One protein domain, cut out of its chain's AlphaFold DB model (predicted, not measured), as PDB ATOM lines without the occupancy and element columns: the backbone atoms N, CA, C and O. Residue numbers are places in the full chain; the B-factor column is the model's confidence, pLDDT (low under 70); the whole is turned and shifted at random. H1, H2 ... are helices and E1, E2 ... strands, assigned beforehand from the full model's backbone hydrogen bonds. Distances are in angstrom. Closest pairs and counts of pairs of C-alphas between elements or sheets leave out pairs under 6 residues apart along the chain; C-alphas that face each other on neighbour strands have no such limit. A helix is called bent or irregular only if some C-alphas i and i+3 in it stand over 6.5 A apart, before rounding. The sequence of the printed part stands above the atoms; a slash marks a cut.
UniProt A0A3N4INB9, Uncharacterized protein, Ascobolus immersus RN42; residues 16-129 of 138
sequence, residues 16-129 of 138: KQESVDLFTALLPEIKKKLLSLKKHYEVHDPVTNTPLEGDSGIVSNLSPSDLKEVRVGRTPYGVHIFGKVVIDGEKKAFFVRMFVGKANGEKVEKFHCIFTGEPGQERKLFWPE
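This is residues 16 to 129 of the 138 residues of an uncharacterized protein of Ascobolus immersus RN42 (UniProt A0A3N4INB9). A strongly twisted sheet of four antiparallel strands curls round H1a, the first arm of a long bent helix, and the second arm, H1b, runs along E4 and on past it. Short H2 packs on residues 31 to 35 of H1b. The printed part has 114 residues, with two named helices and then four strands, sheet order E1 E2 E3 E4, class mixed. It is compact, with a radius of gyration of the C-alphas of 14.6 A, and elongated, spanning 46 by 30 by 21 A.

The sheet is a meander, each strand the antiparallel neighbour of the one before: E1, residues 67 to 75, E2, 78 to 87, E3, 92 to 103, and E4, 106 to 114. In the hairpin E1 and E2, N 71 and O 82 are within hydrogen-bond range at 2.8 A; in E2 and E3, N 83 and O 96, 2.8 A; in E3 and E4, N 99 and O 110, 2.8 A. H1, residues 17 to 44, was assigned by its hydrogen bonds as one helix but is bent, C-alphas 25 and 28 being 7.3 A apart; its arms H1a, 17 to 25, and H1b, 28 to 44, stand at a steep tilt of 61 degrees. Both arms are on the same face of the sheet, in two layers, helices on one face. The closest C-alphas of H1a and E4 are those of Leu 22 and Glu 109, 7.1 A. H1b has a height over the sheet of 8.3 A and runs along the strands, at 22 degrees to E4 on the local plane. H1b touches H2, residues 57 to 61, closest at the C-alphas of Lys 31 and Val 59, 5.7 A. H2 is not on the sheet. In H1a, H1b and H2 every O i to N i+4 pair is within hydrogen-bond range.

H1a, 12.2 A long, begins at C-alpha 17 (-4.968, 3.398, 15.926). H1b measures 24.2 A, H2 5.8 A, E1 22.5 A, E2 28.5 A, E3 35.0 A and E4 24.9 A, ending at C-alpha 114 (-15.523, 2.300, -2.194).

The C-alphas farthest apart, of Val 47 and Gly 105, are 47.1 A apart. The printed part has no cut, and the link H1 to H2 is long. Residues 41 to 60, 88 to 90 and 118 to 123 have pLDDT under 70.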
ATOM      1  N   LYS A  16      -8.493   6.528  14.674       84.88
ATOM      2  CA  LYS A  16      -7.881   5.880  15.834       84.88
ATOM      3  C   LYS A  16      -6.900   4.815  15.361       84.88
ATOM      4  O   LYS A  16      -7.048   4.287  14.261       84.88
ATOM      5  N   GLN A  17      -5.963   4.433  16.227       80.94
ATOM      6  CA  GLN A  17      -4.968   3.398  15.926       80.94
ATOM      7  C   GLN A  17      -5.607   2.109  15.381       80.94
ATOM      8  O   GLN A  17      -5.090   1.533  14.434       80.94
ATOM      9  N   GLU A  18      -6.768   1.707  15.908       81.56
ATOM     10  CA  GLU A  18      -7.526   0.543  15.422       81.56
ATOM     11  C   GLU A  18      -8.023   0.705  13.977       81.56
ATOM     12  O   GLU A  18      -7.992  -0.242  13.200       81.56
ATOM     13  N   SER A  19      -8.475   1.903  13.597       81.62
ATOM     14  CA  SER A  19      -8.919   2.194  12.229       81.62
ATOM     15  C   SER A  19      -7.744   2.241  11.258       81.62
ATOM     16  O   SER A  19      -7.883   1.801  10.122       81.62
ATOM     17  N   VAL A  20      -6.595   2.755  11.707       86.06
ATOM     18  CA  VAL A  20      -5.357   2.776  10.919       86.06
ATOM     19  C   VAL A  20      -4.823   1.361  10.710       86.06
ATOM     20  O   VAL A  20      -4.440   1.020   9.595       86.06
ATOM     21  N   ASP A  21      -4.828   0.528  11.750       86.81
ATOM     22  CA  ASP A  21      -4.414  -0.878  11.681       86.81
ATOM     23  C   ASP A  21      -5.314  -1.672  10.723       86.81
ATOM     24  O   ASP A  21      -4.823  -2.279   9.773       86.81
ATOM     25  N   LEU A  22      -6.637  -1.531  10.872       86.19
ATOM     26  CA  LEU A  22      -7.628  -2.111   9.963       86.19
ATOM     27  C   LEU A  22      -7.411  -1.655   8.514       86.19
ATOM     28  O   LEU A  22      -7.410  -2.465   7.589       86.19
ATOM     29  N   PHE A  23      -7.229  -0.351   8.306       87.62
ATOM     30  CA  PHE A  23      -6.981   0.203   6.981       87.62
ATOM     31  C   PHE A  23      -5.662  -0.305   6.396       87.62
ATOM     32  O   PHE A  23      -5.602  -0.589   5.207       87.62
ATOM     33  N   THR A  24      -4.626  -0.482   7.220       89.19
ATOM     34  CA  THR A  24      -3.333  -1.053   6.815       89.19
ATOM     35  C   THR A  24      -3.463  -2.523   6.426       89.19
ATOM     36  O   THR A  24      -2.881  -2.947   5.429       89.19
ATOM     37  N   ALA A  25      -4.271  -3.292   7.157       89.25
ATOM     38  CA  ALA A  25      -4.557  -4.686   6.839       89.25
ATOM     39  C   ALA A  25      -5.377  -4.833   5.543       89.25
ATOM     40  O   ALA A  25      -5.092  -5.707   4.724       89.25
ATOM     41  N   LEU A  26      -6.361  -3.952   5.322       88.25
ATOM     42  CA  LEU A  26      -7.244  -3.963   4.145       88.25
ATOM     43  C   LEU A  26      -6.686  -3.173   2.949       88.25
ATOM     44  O   LEU A  26      -7.227  -3.245   1.847       88.25
ATOM     45  N   LEU A  27      -5.587  -2.446   3.135       86.44
ATOM     46  CA  LEU A  27      -4.891  -1.649   2.125       86.44
ATOM     47  C   LEU A  27      -4.647  -2.404   0.800       86.44
ATOM     48  O   LEU A  27      -4.970  -1.847  -0.253       86.44
ATOM     49  N   PRO A  28      -4.146  -3.658   0.785       87.25
ATOM     50  CA  PRO A  28      -4.006  -4.421  -0.458       87.25
ATOM     51  C   PRO A  28      -5.345  -4.686  -1.170       87.25
ATOM     52  O   PRO A  28      -5.405  -4.604  -2.400       87.25
ATOM     53  N   GLU A  29      -6.426  -4.965  -0.435       88.38
ATOM     54  CA  GLU A  29      -7.759  -5.169  -1.021       88.38
ATOM     55  C   GLU A  29      -8.339  -3.868  -1.578       88.38
ATOM     56  O   GLU A  29      -8.854  -3.849  -2.699       88.38
ATOM     57  N   ILE A  30      -8.184  -2.766  -0.836       86.62
ATOM     58  CA  ILE A  30      -8.600  -1.426  -1.256       86.62
ATOM     59  C   ILE A  30      -7.876  -1.047  -2.548       86.62
ATOM     60  O   ILE A  30      -8.536  -0.682  -3.518       86.62
ATOM     61  N   LYS A  31      -6.545  -1.213  -2.616       84.88
ATOM     62  CA  LYS A  31      -5.751  -0.954  -3.833       84.88
ATOM     63  C   LYS A  31      -6.260  -1.772  -5.021       84.88
ATOM     64  O   LYS A  31      -6.445  -1.232  -6.112       84.88
ATOM     65  N   LYS A  32      -6.536  -3.062  -4.810       86.06
ATOM     66  CA  LYS A  32      -7.046  -3.956  -5.857       86.06
ATOM     67  C   LYS A  32      -8.434  -3.539  -6.349       86.06
ATOM     68  O   LYS A  32      -8.654  -3.493  -7.561       86.06
ATOM     69  N   LYS A  33      -9.367  -3.218  -5.445       85.19
ATOM     70  CA  LYS A  33     -10.718  -2.760  -5.815       85.19
ATOM     71  C   LYS A  33     -10.672  -1.390  -6.486       85.19
ATOM     72  O   LYS A  33     -11.342  -1.216  -7.495       85.19
ATOM     73  N   LEU A  34      -9.858  -0.460  -5.986       82.62
ATOM     74  CA  LEU A  34      -9.659   0.866  -6.571       82.62
ATOM     75  C   LEU A  34      -9.152   0.753  -8.017       82.62
ATOM     76  O   LEU A  34      -9.745   1.339  -8.918       82.62
ATOM     77  N   LEU A  35      -8.136  -0.086  -8.258       81.69
ATOM     78  CA  LEU A  35      -7.629  -0.373  -9.603       81.69
ATOM     79  C   LEU A  35      -8.700  -1.017 -10.498       81.69
ATOM     80  O   LEU A  35      -8.816  -0.675 -11.673       81.69
ATOM     81  N   SER A  36      -9.492  -1.942  -9.948       83.06
ATOM     82  CA  SER A  36     -10.583  -2.591 -10.679       83.06
ATOM     83  C   SER A  36     -11.689  -1.611 -11.065       83.06
ATOM     84  O   SER A  36     -12.158  -1.658 -12.197       83.06
ATOM     85  N   LEU A  37     -12.115  -0.744 -10.140       78.25
ATOM     86  CA  LEU A  37     -13.134   0.279 -10.373       78.25
ATOM     87  C   LEU A  37     -12.650   1.274 -11.412       78.25
ATOM     88  O   LEU A  37     -13.358   1.547 -12.370       78.25
ATOM     89  N   LYS A  38     -11.411   1.736 -11.268       75.94
ATOM     90  CA  LYS A  38     -10.765   2.597 -12.243       75.94
ATOM     91  C   LYS A  38     -10.787   1.978 -13.638       75.94
ATOM     92  O   LYS A  38     -11.355   2.573 -14.538       75.94
ATOM     93  N   LYS A  39     -10.271   0.753 -13.805       77.00
ATOM     94  CA  LYS A  39     -10.275   0.064 -15.106       77.00
ATOM     95  C   LYS A  39     -11.689  -0.121 -15.659       77.00
ATOM     96  O   LYS A  39     -11.893  -0.035 -16.863       77.00
ATOM     97  N   HIS A  40     -12.663  -0.389 -14.792       75.38
ATOM     98  CA  HIS A  40     -14.062  -0.498 -15.189       75.38
ATOM     99  C   HIS A  40     -14.597   0.842 -15.717       75.38
ATOM    100  O   HIS A  40     -15.143   0.891 -16.814       75.38
ATOM    101  N   TYR A  41     -14.386   1.937 -14.992       68.69
ATOM    102  CA  TYR A  41     -14.856   3.260 -15.393       68.69
ATOM    103  C   TYR A  41     -14.095   3.856 -16.580       68.69
ATOM    104  O   TYR A  41     -14.704   4.507 -17.418       68.69
ATOM    105  N   GLU A  42     -12.802   3.576 -16.715       68.25
ATOM    106  CA  GLU A  42     -11.989   3.969 -17.871       68.25
ATOM    107  C   GLU A  42     -12.522   3.338 -19.172       68.25
ATOM    108  O   GLU A  42     -12.486   3.954 -20.233       68.25
ATOM    109  N   VAL A  43     -13.078   2.123 -19.080       69.12
ATOM    110  CA  VAL A  43     -13.677   1.399 -20.213       69.12
ATOM    111  C   VAL A  43     -15.131   1.807 -20.465       69.12
ATOM    112  O   VAL A  43     -15.551   1.869 -21.619       69.12
ATOM    113  N   HIS A  44     -15.915   2.042 -19.409       63.84
ATOM    114  CA  HIS A  44     -17.366   2.224 -19.516       63.84
ATOM    115  C   HIS A  44     -17.832   3.686 -19.509       63.84
ATOM    116  O   HIS A  44     -18.882   3.964 -20.078       63.84
ATOM    117  N   ASP A  45     -17.081   4.609 -18.902       54.59
ATOM    118  CA  ASP A  45     -17.497   6.006 -18.721       54.59
ATOM    119  C   ASP A  45     -16.303   6.996 -18.808       54.59
ATOM    120  O   ASP A  45     -15.927   7.648 -17.823       54.59
ATOM    121  N   PRO A  46     -15.670   7.113 -19.996       55.09
ATOM    122  CA  PRO A  46     -14.454   7.910 -20.199       55.09
ATOM    123  C   PRO A  46     -14.679   9.432 -20.171       55.09
ATOM    124  O   PRO A  46     -13.714  10.186 -20.115       55.09
ATOM    125  N   VAL A  47     -15.930   9.902 -20.238       48.16
ATOM    126  CA  VAL A  47     -16.267  11.340 -20.285       48.16
ATOM    127  C   VAL A  47     -16.401  11.940 -18.881       48.16
ATOM    128  O   VAL A  47     -16.048  13.097 -18.669       48.16
ATOM    129  N   THR A  48     -16.868  11.148 -17.915       50.16
ATOM    130  CA  THR A  48     -17.147  11.593 -16.539       50.16
ATOM    131  C   THR A  48     -15.946  11.415 -15.609       50.16
ATOM    132  O   THR A  48     -15.800  12.120 -14.608       50.16
ATOM    133  N   ASN A  49     -15.054  10.480 -15.944       50.31
ATOM    134  CA  ASN A  49     -13.805  10.285 -15.225       50.31
ATOM    135  C   ASN A  49     -12.757  11.214 -15.811       50.31
ATOM    136  O   ASN A  49     -12.107  10.889 -16.799       50.31
ATOM    137  N   THR A  50     -12.580  12.374 -15.179       46.53
ATOM    138  CA  THR A  50     -11.358  13.151 -15.365       46.53
ATOM    139  C   THR A  50     -10.181  12.205 -15.097       46.53
ATOM    140  O   THR A  50     -10.074  11.723 -13.963       46.53
ATOM    141  N   PRO A  51      -9.333  11.881 -16.091       45.22
ATOM    142  CA  PRO A  51      -8.116  11.133 -15.819       45.22
ATOM    143  C   PRO A  51      -7.341  11.922 -14.765       45.22
ATOM    144  O   PRO A  51      -7.139  13.127 -14.928       45.22
ATOM    145  N   LEU A  52      -6.963  11.288 -13.652       47.31
ATOM    146  CA  LEU A  52      -6.022  11.952 -12.757       47.31
ATOM    147  C   LEU A  52      -4.710  12.028 -13.516       47.31
ATOM    148  O   LEU A  52      -4.120  11.003 -13.859       47.31
ATOM    149  N   GLU A  53      -4.252  13.235 -13.808       35.56
ATOM    150  CA  GLU A  53      -2.864  13.441 -14.191       35.56
ATOM    151  C   GLU A  53      -1.990  12.940 -13.019       35.56
ATOM    152  O   GLU A  53      -1.880  13.602 -11.996       35.56
ATOM    153  N   GLY A  54      -1.431  11.722 -13.120       43.81
ATOM    154  CA  GLY A  54      -0.711  11.040 -12.016       43.81
ATOM    155  C   GLY A  54      -1.194   9.617 -11.673       43.81
ATOM    156  O   GLY A  54      -0.672   8.950 -10.777       43.81
ATOM    157  N   ASP A  55      -2.165   9.132 -12.437       49.56
ATOM    158  CA  ASP A  55      -3.008   7.938 -12.327       49.56
ATOM    159  C   ASP A  55      -2.398   6.580 -11.886       49.56
ATOM    160  O   ASP A  55      -3.103   5.734 -11.324       49.56
ATOM    161  N   SER A  56      -1.116   6.306 -12.141       49.12
ATOM    162  CA  SER A  56      -0.449   5.065 -11.686       49.12
ATOM    163  C   SER A  56       0.219   5.210 -10.314       49.12
ATOM    164  O   SER A  56       0.470   4.212  -9.632       49.12
ATOM    165  N   GLY A  57       0.485   6.449  -9.891       55.31
ATOM    166  CA  GLY A  57       1.147   6.765  -8.632       55.31
ATOM    167  C   GLY A  57       0.213   6.652  -7.435       55.31
ATOM    168  O   GLY A  57       0.603   6.064  -6.439       55.31
ATOM    169  N   ILE A  58      -1.034   7.121  -7.542       63.91
ATOM    170  CA  ILE A  58      -1.989   7.198  -6.417       63.91
ATOM    171  C   ILE A  58      -2.262   5.849  -5.754       63.91
ATOM    172  O   ILE A  58      -2.125   5.711  -4.540       63.91
ATOM    173  N   VAL A  59      -2.600   4.826  -6.545       66.31
ATOM    174  CA  VAL A  59      -2.875   3.484  -6.004       66.31
ATOM    175  C   VAL A  59      -1.602   2.881  -5.409       66.31
ATOM    176  O   VAL A  59      -1.663   2.111  -4.457       66.31
ATOM    177  N   SER A  60      -0.436   3.248  -5.939       65.50
ATOM    178  CA  SER A  60       0.860   2.728  -5.501       65.50
ATOM    179  C   SER A  60       1.347   3.409  -4.211       65.50
ATOM    180  O   SER A  60       1.753   2.704  -3.286       65.50
ATOM    181  N   ASN A  61       1.209   4.737  -4.111       71.00
ATOM    182  CA  ASN A  61       1.632   5.590  -2.988       71.00
ATOM    183  C   ASN A  61       0.676   5.594  -1.793       71.00
ATOM    184  O   ASN A  61       1.023   6.131  -0.743       71.00
ATOM    185  N   LEU A  62      -0.500   4.986  -1.942       79.19
ATOM    186  CA  LEU A  62      -1.497   4.921  -0.886       79.19
ATOM    187  C   LEU A  62      -0.906   4.317   0.391       79.19
ATOM    188  O   LEU A  62      -0.407   3.179   0.388       79.19
ATOM    189  N   SER A  63      -0.993   5.103   1.452       81.56
ATOM    190  CA  SER A  63      -0.385   4.911   2.756       81.56
ATOM    191  C   SER A  63      -1.441   5.081   3.855       81.56
ATOM    192  O   SER A  63      -2.446   5.769   3.675       81.56
ATOM    193  N   PRO A  64      -1.236   4.487   5.038       81.69
ATOM    194  CA  PRO A  64      -2.166   4.652   6.156       81.69
ATOM    195  C   PRO A  64      -2.326   6.108   6.619       81.69
ATOM    196  O   PRO A  64      -3.375   6.467   7.143       81.69
ATOM    197  N   SER A  65      -1.320   6.955   6.390       82.38
ATOM    198  CA  SER A  65      -1.350   8.389   6.714       82.38
ATOM    199  C   SER A  65      -2.283   9.223   5.823       82.38
ATOM    200  O   SER A  65      -2.577  10.371   6.166       82.38
ATOM    201  N   ASP A  66      -2.735   8.667   4.694       85.31
ATOM    202  CA  ASP A  66      -3.685   9.324   3.788       85.31
ATOM    203  C   ASP A  66      -5.118   9.273   4.340       85.31
ATOM    204  O   ASP A  66      -5.974  10.069   3.951       85.31
ATOM    205  N   LEU A  67      -5.392   8.364   5.283       86.31
ATOM    206  CA  LEU A  67      -6.642   8.336   6.032       86.31
ATOM    207  C   LEU A  67      -6.671   9.547   6.975       86.31
ATOM    208  O   LEU A  67      -5.944   9.588   7.964       86.31
ATOM    209  N   LYS A  68      -7.494  10.553   6.666       87.12
ATOM    210  CA  LYS A  68      -7.573  11.797   7.458       87.12
ATOM    211  C   LYS A  68      -8.734  11.802   8.432       87.12
ATOM    212  O   LYS A  68      -8.597  12.281   9.554       87.12
ATOM    213  N   GLU A  69      -9.864  11.255   8.008       88.69
ATOM    214  CA  GLU A  69     -11.097  11.283   8.785       88.69
ATOM    215  C   GLU A  69     -11.777   9.924   8.728       88.69
ATOM    216  O   GLU A  69     -11.751   9.236   7.703       88.69
ATOM    217  N   VAL A  70     -12.410   9.545   9.832       89.19
ATOM    218  CA  VAL A  70     -13.256   8.361   9.906       89.19
ATOM    219  C   VAL A  70     -14.596   8.699  10.549       89.19
ATOM    220  O   VAL A  70     -14.682   9.500  11.481       89.19
ATOM    221  N   ARG A  71     -15.656   8.057  10.062       89.94
ATOM    222  CA  ARG A  71     -16.956   7.978  10.730       89.94
ATOM    223  C   ARG A  71     -17.260   6.535  11.058       89.94
ATOM    224  O   ARG A  71     -16.894   5.621  10.323       89.94
ATOM    225  N   VAL A  72     -17.921   6.327  12.185       86.69
ATOM    226  CA  VAL A  72     -18.155   4.989  12.712       86.69
ATOM    227  C   VAL A  72     -19.644   4.796  12.943       86.69
ATOM    228  O   VAL A  72     -20.259   5.557  13.679       86.69
ATOM    229  N   GLY A  73     -20.216   3.769  12.321       85.00
ATOM    230  CA  GLY A  73     -21.579   3.309  12.564       85.00
ATOM    231  C   GLY A  73     -21.551   2.016  13.371       85.00
ATOM    232  O   GLY A  73     -20.945   1.032  12.948       85.00
ATOM    233  N   ARG A  74     -22.188   1.991  14.541       81.88
ATOM    234  CA  ARG A  74     -22.239   0.790  15.391       81.88
ATOM    235  C   ARG A  74     -23.530   0.019  15.151       81.88
ATOM    236  O   ARG A  74     -24.612   0.585  15.215       81.88
ATOM    237  N   THR A  75     -23.398  -1.284  14.936       80.69
ATOM    238  CA  THR A  75     -24.504  -2.244  14.825       80.69
ATOM    239  C   THR A  75     -24.371  -3.308  15.918       80.69
ATOM    240  O   THR A  75     -23.276  -3.508  16.449       80.69
ATOM    241  N   PRO A  76     -25.435  -4.064  16.235       77.25
ATOM    242  CA  PRO A  76     -25.340  -5.205  17.152       77.25
ATOM    243  C   PRO A  76     -24.394  -6.324  16.673       77.25
ATOM    244  O   PRO A  76     -23.968  -7.143  17.481       77.25
ATOM    245  N   TYR A  77     -24.041  -6.361  15.383       77.69
ATOM    246  CA  TYR A  77     -23.179  -7.390  14.787       77.69
ATOM    247  C   TYR A  77     -21.712  -6.955  14.643       77.69
ATOM    248  O   TYR A  77     -20.835  -7.776  14.372       77.69
ATOM    249  N   GLY A  78     -21.432  -5.663  14.805       83.88
ATOM    250  CA  GLY A  78     -20.114  -5.094  14.569       83.88
ATOM    251  C   GLY A  78     -20.170  -3.606  14.266       83.88
ATOM    252  O   GLY A  78     -21.160  -2.916  14.507       83.88
ATOM    253  N   VAL A  79     -19.083  -3.096  13.723       86.56
ATOM    254  CA  VAL A  79     -18.822  -1.678  13.553       86.56
ATOM    255  C   VAL A  79     -18.475  -1.422  12.093       86.56
ATOM    256  O   VAL A  79     -17.520  -1.978  11.558       86.56
ATOM    257  N   HIS A  80     -19.257  -0.570  11.443       87.94
ATOM    258  CA  HIS A  80     -18.946  -0.036  10.125       87.94
ATOM    259  C   HIS A  80     -18.037   1.175  10.289       87.94
ATOM    260  O   HIS A  80     -18.351   2.096  11.040       87.94
ATOM    261  N   ILE A  81     -16.915   1.174   9.587       89.00
ATOM    262  CA  ILE A  81     -15.938   2.254   9.593       89.00
ATOM    263  C   ILE A  81     -15.907   2.830   8.189       89.00
ATOM    264  O   ILE A  81     -15.592   2.137   7.224       89.00
ATOM    265  N   PHE A  82     -16.238   4.104   8.086       90.00
ATOM    266  CA  PHE A  82     -16.186   4.869   6.860       90.00
ATOM    267  C   PHE A  82     -14.947   5.746   6.921       90.00
ATOM    268  O   PHE A  82     -14.843   6.594   7.800       90.00
ATOM    269  N   GLY A  83     -13.989   5.502   6.037       89.62
ATOM    270  CA  GLY A  83     -12.726   6.222   5.988       89.62
ATOM    271  C   GLY A  83     -12.680   7.183   4.815       89.62
ATOM    272  O   GLY A  83     -13.015   6.800   3.697       89.62
ATOM    273  N   LYS A  84     -12.235   8.410   5.062       90.94
ATOM    274  CA  LYS A  84     -11.903   9.389   4.032       90.94
ATOM    275  C   LYS A  84     -10.404   9.410   3.834       90.94
ATOM    276  O   LYS A  84      -9.644   9.755   4.744       90.94
ATOM    277  N   VAL A  85     -10.005   9.049   2.627       88.00
ATOM    278  CA  VAL A  85      -8.612   9.019   2.218       88.00
ATOM    279  C   VAL A  85      -8.373  10.217   1.319       88.00
ATOM    280  O   VAL A  85      -8.960  10.301   0.240       88.00
ATOM    281  N   VAL A  86      -7.560  11.157   1.788       85.38
ATOM    282  CA  VAL A  86      -7.219  12.378   1.055       85.38
ATOM    283  C   VAL A  86      -5.950  12.125   0.262       85.38
ATOM    284  O   VAL A  86      -4.973  11.610   0.795       85.38
ATOM    285  N   ILE A  87      -5.976  12.496  -1.010       79.69
ATOM    286  CA  ILE A  87      -4.832  12.404  -1.906       79.69
ATOM    287  C   ILE A  87      -4.139  13.758  -1.905       79.69
ATOM    288  O   ILE A  87      -4.624  14.736  -2.487       79.69
ATOM    289  N   ASP A  88      -3.005  13.796  -1.213       63.78
ATOM    290  CA  ASP A  88      -2.162  14.978  -1.116       63.78
ATOM    291  C   ASP A  88      -1.644  15.368  -2.512       63.78
ATOM    292  O   ASP A  88      -1.147  14.529  -3.264       63.78
ATOM    293  N   GLY A  89      -1.830  16.635  -2.886       64.62
ATOM    294  CA  GLY A  89      -1.452  17.173  -4.199       64.62
ATOM    295  C   GLY A  89      -2.614  17.460  -5.154       64.62
ATOM    296  O   GLY A  89      -2.467  18.330  -6.010       64.62
ATOM    297  N   GLU A  90      -3.784  16.832  -4.984       65.31
ATOM    298  CA  GLU A  90      -4.919  17.012  -5.913       65.31
ATOM    299  C   GLU A  90      -6.206  17.569  -5.277       65.31
ATOM    300  O   GLU A  90      -7.192  17.755  -5.989       65.31
ATOM    301  N   LYS A  91      -6.224  17.853  -3.963       74.19
ATOM    302  CA  LYS A  91      -7.437  18.271  -3.211       74.19
ATOM    303  C   LYS A  91      -8.636  17.334  -3.419       74.19
ATOM    304  O   LYS A  91      -9.803  17.734  -3.393       74.19
ATOM    305  N   LYS A  92      -8.332  16.062  -3.664       81.94
ATOM    306  CA  LYS A  92      -9.293  14.996  -3.930       81.94
ATOM    307  C   LYS A  92      -9.245  13.993  -2.792       81.94
ATOM    308  O   LYS A  92      -8.190  13.729  -2.222       81.94
ATOM    309  N   ALA A  93     -10.384  13.402  -2.492       85.12
ATOM    310  CA  ALA A  93     -10.520  12.334  -1.526       85.12
ATOM    311  C   ALA A  93     -11.404  11.223  -2.085       85.12
ATOM    312  O   ALA A  93     -12.273  11.458  -2.922       85.12
ATOM    313  N   PHE A  94     -11.204  10.004  -1.609       86.38
ATOM    314  CA  PHE A  94     -12.136   8.909  -1.844       86.38
ATOM    315  C   PHE A  94     -12.580   8.323  -0.511       86.38
ATOM    316  O   PHE A  94     -11.883   8.426   0.504       86.38
ATOM    317  N   PHE A  95     -13.758   7.709  -0.513       88.44
ATOM    318  CA  PHE A  95     -14.348   7.155   0.694       88.44
ATOM    319  C   PHE A  95     -14.364   5.637   0.623       88.44
ATOM    320  O   PHE A  95     -14.799   5.050  -0.367       88.44
ATOM    321  N   VAL A  96     -13.894   4.998   1.687       89.62
ATOM    322  CA  VAL A  96     -13.906   3.545   1.848       89.62
ATOM    323  C   VAL A  96     -14.863   3.161   2.954       89.62
ATOM    324  O   VAL A  96     -14.935   3.832   3.982       89.62
ATOM    325  N   ARG A  97     -15.566   2.050   2.771       89.81
ATOM    326  CA  ARG A  97     -16.355   1.425   3.825       89.81
ATOM    327  C   ARG A  97     -15.734   0.096   4.199       89.81
ATOM    328  O   ARG A  97     -15.563  -0.803   3.375       89.81
ATOM    329  N   MET A  98     -15.437  -0.019   5.478       89.81
ATOM    330  CA  MET A  98     -14.887  -1.196   6.121       89.81
ATOM    331  C   MET A  98     -15.854  -1.650   7.208       89.81
ATOM    332  O   MET A  98     -16.677  -0.884   7.711       89.81
ATOM    333  N   PHE A  99     -15.765  -2.915   7.575       88.00
ATOM    334  CA  PHE A  99     -16.541  -3.506   8.646       88.00
ATOM    335  C   PHE A  99     -15.611  -4.293   9.555       88.00
ATOM    336  O   PHE A  99     -14.796  -5.084   9.083       88.00
ATOM    337  N   VAL A 100     -15.760  -4.090  10.858       87.31
ATOM    338  CA  VAL A 100     -15.104  -4.893  11.883       87.31
ATOM    339  C   VAL A 100     -16.167  -5.475  12.801       87.31
ATOM    340  O   VAL A 100     -16.935  -4.755  13.431       87.31
ATOM    341  N   GLY A 101     -16.244  -6.794  12.867       86.50
ATOM    342  CA  GLY A 101     -17.229  -7.503  13.672       86.50
ATOM    343  C   GLY A 101     -16.617  -8.676  14.412       86.50
ATOM    344  O   GLY A 101     -15.399  -8.862  14.439       86.50
ATOM    345  N   LYS A 102     -17.489  -9.486  15.006       82.88
ATOM    346  CA  LYS A 102     -17.117 -10.793  15.541       82.88
ATOM    347  C   LYS A 102     -17.931 -11.867  14.837       82.88
ATOM    348  O   LYS A 102     -19.156 -11.836  14.910       82.88
ATOM    349  N   ALA A 103     -17.264 -12.815  14.191       77.69
ATOM    350  CA  ALA A 103     -17.904 -14.031  13.697       77.69
ATOM    351  C   ALA A 103     -17.341 -15.210  14.489       77.69
ATOM    352  O   ALA A 103     -16.129 -15.337  14.615       77.69
ATOM    353  N   ASN A 104     -18.211 -16.038  15.072       78.12
ATOM    354  CA  ASN A 104     -17.811 -17.198  15.884       78.12
ATOM    355  C   ASN A 104     -16.823 -16.885  17.031       78.12
ATOM    356  O   ASN A 104     -16.056 -17.744  17.447       78.12
ATOM    357  N   GLY A 105     -16.847 -15.659  17.565       76.19
ATOM    358  CA  GLY A 105     -15.940 -15.220  18.633       76.19
ATOM    359  C   GLY A 105     -14.600 -14.652  18.151       76.19
ATOM    360  O   GLY A 105     -13.891 -14.050  18.955       76.19
ATOM    361  N   GLU A 106     -14.292 -14.746  16.857       82.06
ATOM    362  CA  GLU A 106     -13.073 -14.203  16.251       82.06
ATOM    363  C   GLU A 106     -13.325 -12.822  15.635       82.06
ATOM    364  O   GLU A 106     -14.412 -12.540  15.120       82.06
ATOM    365  N   LYS A 107     -12.321 -11.937  15.705       82.25
ATOM    366  CA  LYS A 107     -12.362 -10.614  15.066       82.25
ATOM    367  C   LYS A 107     -12.387 -10.822  13.550       82.25
ATOM    368  O   LYS A 107     -11.474 -11.429  13.003       82.25
ATOM    369  N   VAL A 108     -13.422 -10.310  12.888       86.81
ATOM    370  CA  VAL A 108     -13.537 -10.346  11.426       86.81
ATOM    371  C   VAL A 108     -13.466  -8.937  10.886       86.81
ATOM    372  O   VAL A 108     -14.243  -8.067  11.276       86.81
ATOM    373  N   GLU A 109     -12.544  -8.743   9.959       89.06
ATOM    374  CA  GLU A 109     -12.279  -7.490   9.275       89.06
ATOM    375  C   GLU A 109     -12.635  -7.687   7.810       89.06
ATOM    376  O   GLU A 109     -12.195  -8.644   7.177       89.06
ATOM    377  N   LYS A 110     -13.499  -6.824   7.283       87.50
ATOM    378  CA  LYS A 110     -14.013  -6.967   5.927       87.50
ATOM    379  C   LYS A 110     -14.048  -5.620   5.231       87.50
ATOM    380  O   LYS A 110     -14.679  -4.677   5.708       87.50
ATOM    381  N   PHE A 111     -13.418  -5.549   4.068       89.56
ATOM    382  CA  PHE A 111     -13.628  -4.450   3.139       89.56
ATOM    383  C   PHE A 111     -15.004  -4.597   2.466       89.56
ATOM    384  O   PHE A 111     -15.345  -5.672   1.971       89.56
ATOM    385  N   HIS A 112     -15.815  -3.535   2.489       85.31
ATOM    386  CA  HIS A 112     -17.173  -3.557   1.945       85.31
ATOM    387  C   HIS A 112     -17.195  -2.990   0.524       85.31
ATOM    388  O   HIS A 112     -17.402  -3.723  -0.437       85.31
ATOM    389  N   CYS A 113     -16.952  -1.687   0.385       86.31
ATOM    390  CA  CYS A 113     -16.998  -0.991  -0.897       86.31
ATOM    391  C   CYS A 113     -16.234   0.342  -0.841       86.31
ATOM    392  O   CYS A 113     -15.860   0.831   0.228       86.31
ATOM    393  N   ILE A 114     -15.991   0.919  -2.019       86.38
ATOM    394  CA  ILE A 114     -15.523   2.300  -2.194       86.38
ATOM    395  C   ILE A 114     -16.715   3.109  -2.694       86.38
ATOM    396  O   ILE A 114     -17.441   2.639  -3.569       86.38
ATOM    397  N   PHE A 115     -16.905   4.310  -2.156       84.25
ATOM    398  CA  PHE A 115     -17.956   5.202  -2.617       84.25
ATOM    399  C   PHE A 115     -17.647   5.695  -4.024       84.25
ATOM    400  O   PHE A 115     -16.659   6.397  -4.242       84.25
ATOM    401  N   THR A 116     -18.513   5.349  -4.969       75.44
ATOM    402  CA  THR A 116     -18.398   5.800  -6.358       75.44
ATOM    403  C   THR A 116     -19.556   6.690  -6.786       75.44
ATOM    404  O   THR A 116     -19.737   6.880  -7.978       75.44
ATOM    405  N   GLY A 117     -20.336   7.232  -5.847       73.31
ATOM    406  CA  GLY A 117     -21.551   8.004  -6.125       73.31
ATOM    407  C   GLY A 117     -22.832   7.198  -5.951       73.31
ATOM    408  O   GLY A 117     -22.810   5.969  -5.896       73.31
ATOM    409  N   GLU A 118     -23.946   7.914  -5.834       67.94
ATOM    410  CA  GLU A 118     -25.266   7.327  -5.620       67.94
ATOM    411  C   GLU A 118     -25.876   6.788  -6.928       67.94
ATOM    412  O   GLU A 118     -25.568   7.287  -8.019       67.94
ATOM    413  N   PRO A 119     -26.767   5.783  -6.859       61.12
ATOM    414  CA  PRO A 119     -27.509   5.320  -8.024       61.12
ATOM    415  C   PRO A 119     -28.296   6.472  -8.672       61.12
ATOM    416  O   PRO A 119     -29.148   7.093  -8.045       61.12
ATOM    417  N   GLY A 120     -28.010   6.742  -9.949       62.44
ATOM    418  CA  GLY A 120     -28.615   7.842 -10.710       62.44
ATOM    419  C   GLY A 120     -27.785   9.131 -10.752       62.44
ATOM    420  O   GLY A 120     -28.160  10.053 -11.472       62.44
ATOM    421  N   GLN A 121     -26.655   9.193 -10.041       65.25
ATOM    422  CA  GLN A 121     -25.667  10.267 -10.163       65.25
ATOM    423  C   GLN A 121     -24.449   9.828 -10.986       65.25
ATOM    424  O   GLN A 121     -24.197   8.638 -11.194       65.25
ATOM    425  N   GLU A 122     -23.675  10.813 -11.442       63.94
ATOM    426  CA  GLU A 122     -22.378  10.596 -12.081       63.94
ATOM    427  C   GLU A 122     -21.459   9.782 -11.166       63.94
ATOM    428  O   GLU A 122     -21.140  10.204 -10.048       63.94
ATOM    429  N   ARG A 123     -21.009   8.619 -11.649       69.38
ATOM    430  CA  ARG A 123     -20.125   7.764 -10.866       69.38
ATOM    431  C   ARG A 123     -18.707   8.326 -10.860       69.38
ATOM    432  O   ARG A 123     -18.043   8.346 -11.893       69.38
ATOM    433  N   LYS A 124     -18.243   8.768  -9.689       73.06
ATOM    434  CA  LYS A 124     -16.930   9.398  -9.487       73.06
ATOM    435  C   LYS A 124     -16.149   8.644  -8.425       73.06
ATOM    436  O   LYS A 124     -16.640   8.435  -7.316       73.06
ATOM    437  N   LEU A 125     -14.924   8.245  -8.764       74.81
ATOM    438  CA  LEU A 125     -14.025   7.565  -7.827       74.81
ATOM    439  C   LEU A 125     -13.432   8.535  -6.796       74.81
ATOM    440  O   LEU A 125     -13.179   8.156  -5.656       74.81
ATOM    441  N   PHE A 126     -13.245   9.791  -7.203       78.94
ATOM    442  CA  PHE A 126     -12.674  10.851  -6.387       78.94
ATOM    443  C   PHE A 126     -13.654  12.006  -6.251       78.94
ATOM    444  O   PHE A 126     -14.314  12.415  -7.205       78.94
ATOM    445  N   TRP A 127     -13.706  12.533  -5.042       82.00
ATOM    446  CA  TRP A 127     -14.576  13.604  -4.600       82.00
ATOM    447  C   TRP A 127     -13.724  14.760  -4.085       82.00
ATOM    448  O   TRP A 127     -12.565  14.544  -3.732       82.00
ATOM    449  N   PRO A 128     -14.254  15.990  -4.030       82.50
ATOM    450  CA  PRO A 128     -13.545  17.089  -3.384       82.50
ATOM    451  C   PRO A 128     -13.230  16.734  -1.927       82.50
ATOM    452  O   PRO A 128     -14.058  16.129  -1.241       82.50
ATOM    453  N   GLU A 129     -12.049  17.129  -1.445       81.38
ATOM    454  CA  GLU A 129     -11.646  16.902  -0.049       81.38
ATOM    455  C   GLU A 129     -12.623  17.515   0.960       81.38
ATOM    456  O   GLU A 129     -12.643  17.107   2.106       81.38
TER     457      GLU A 129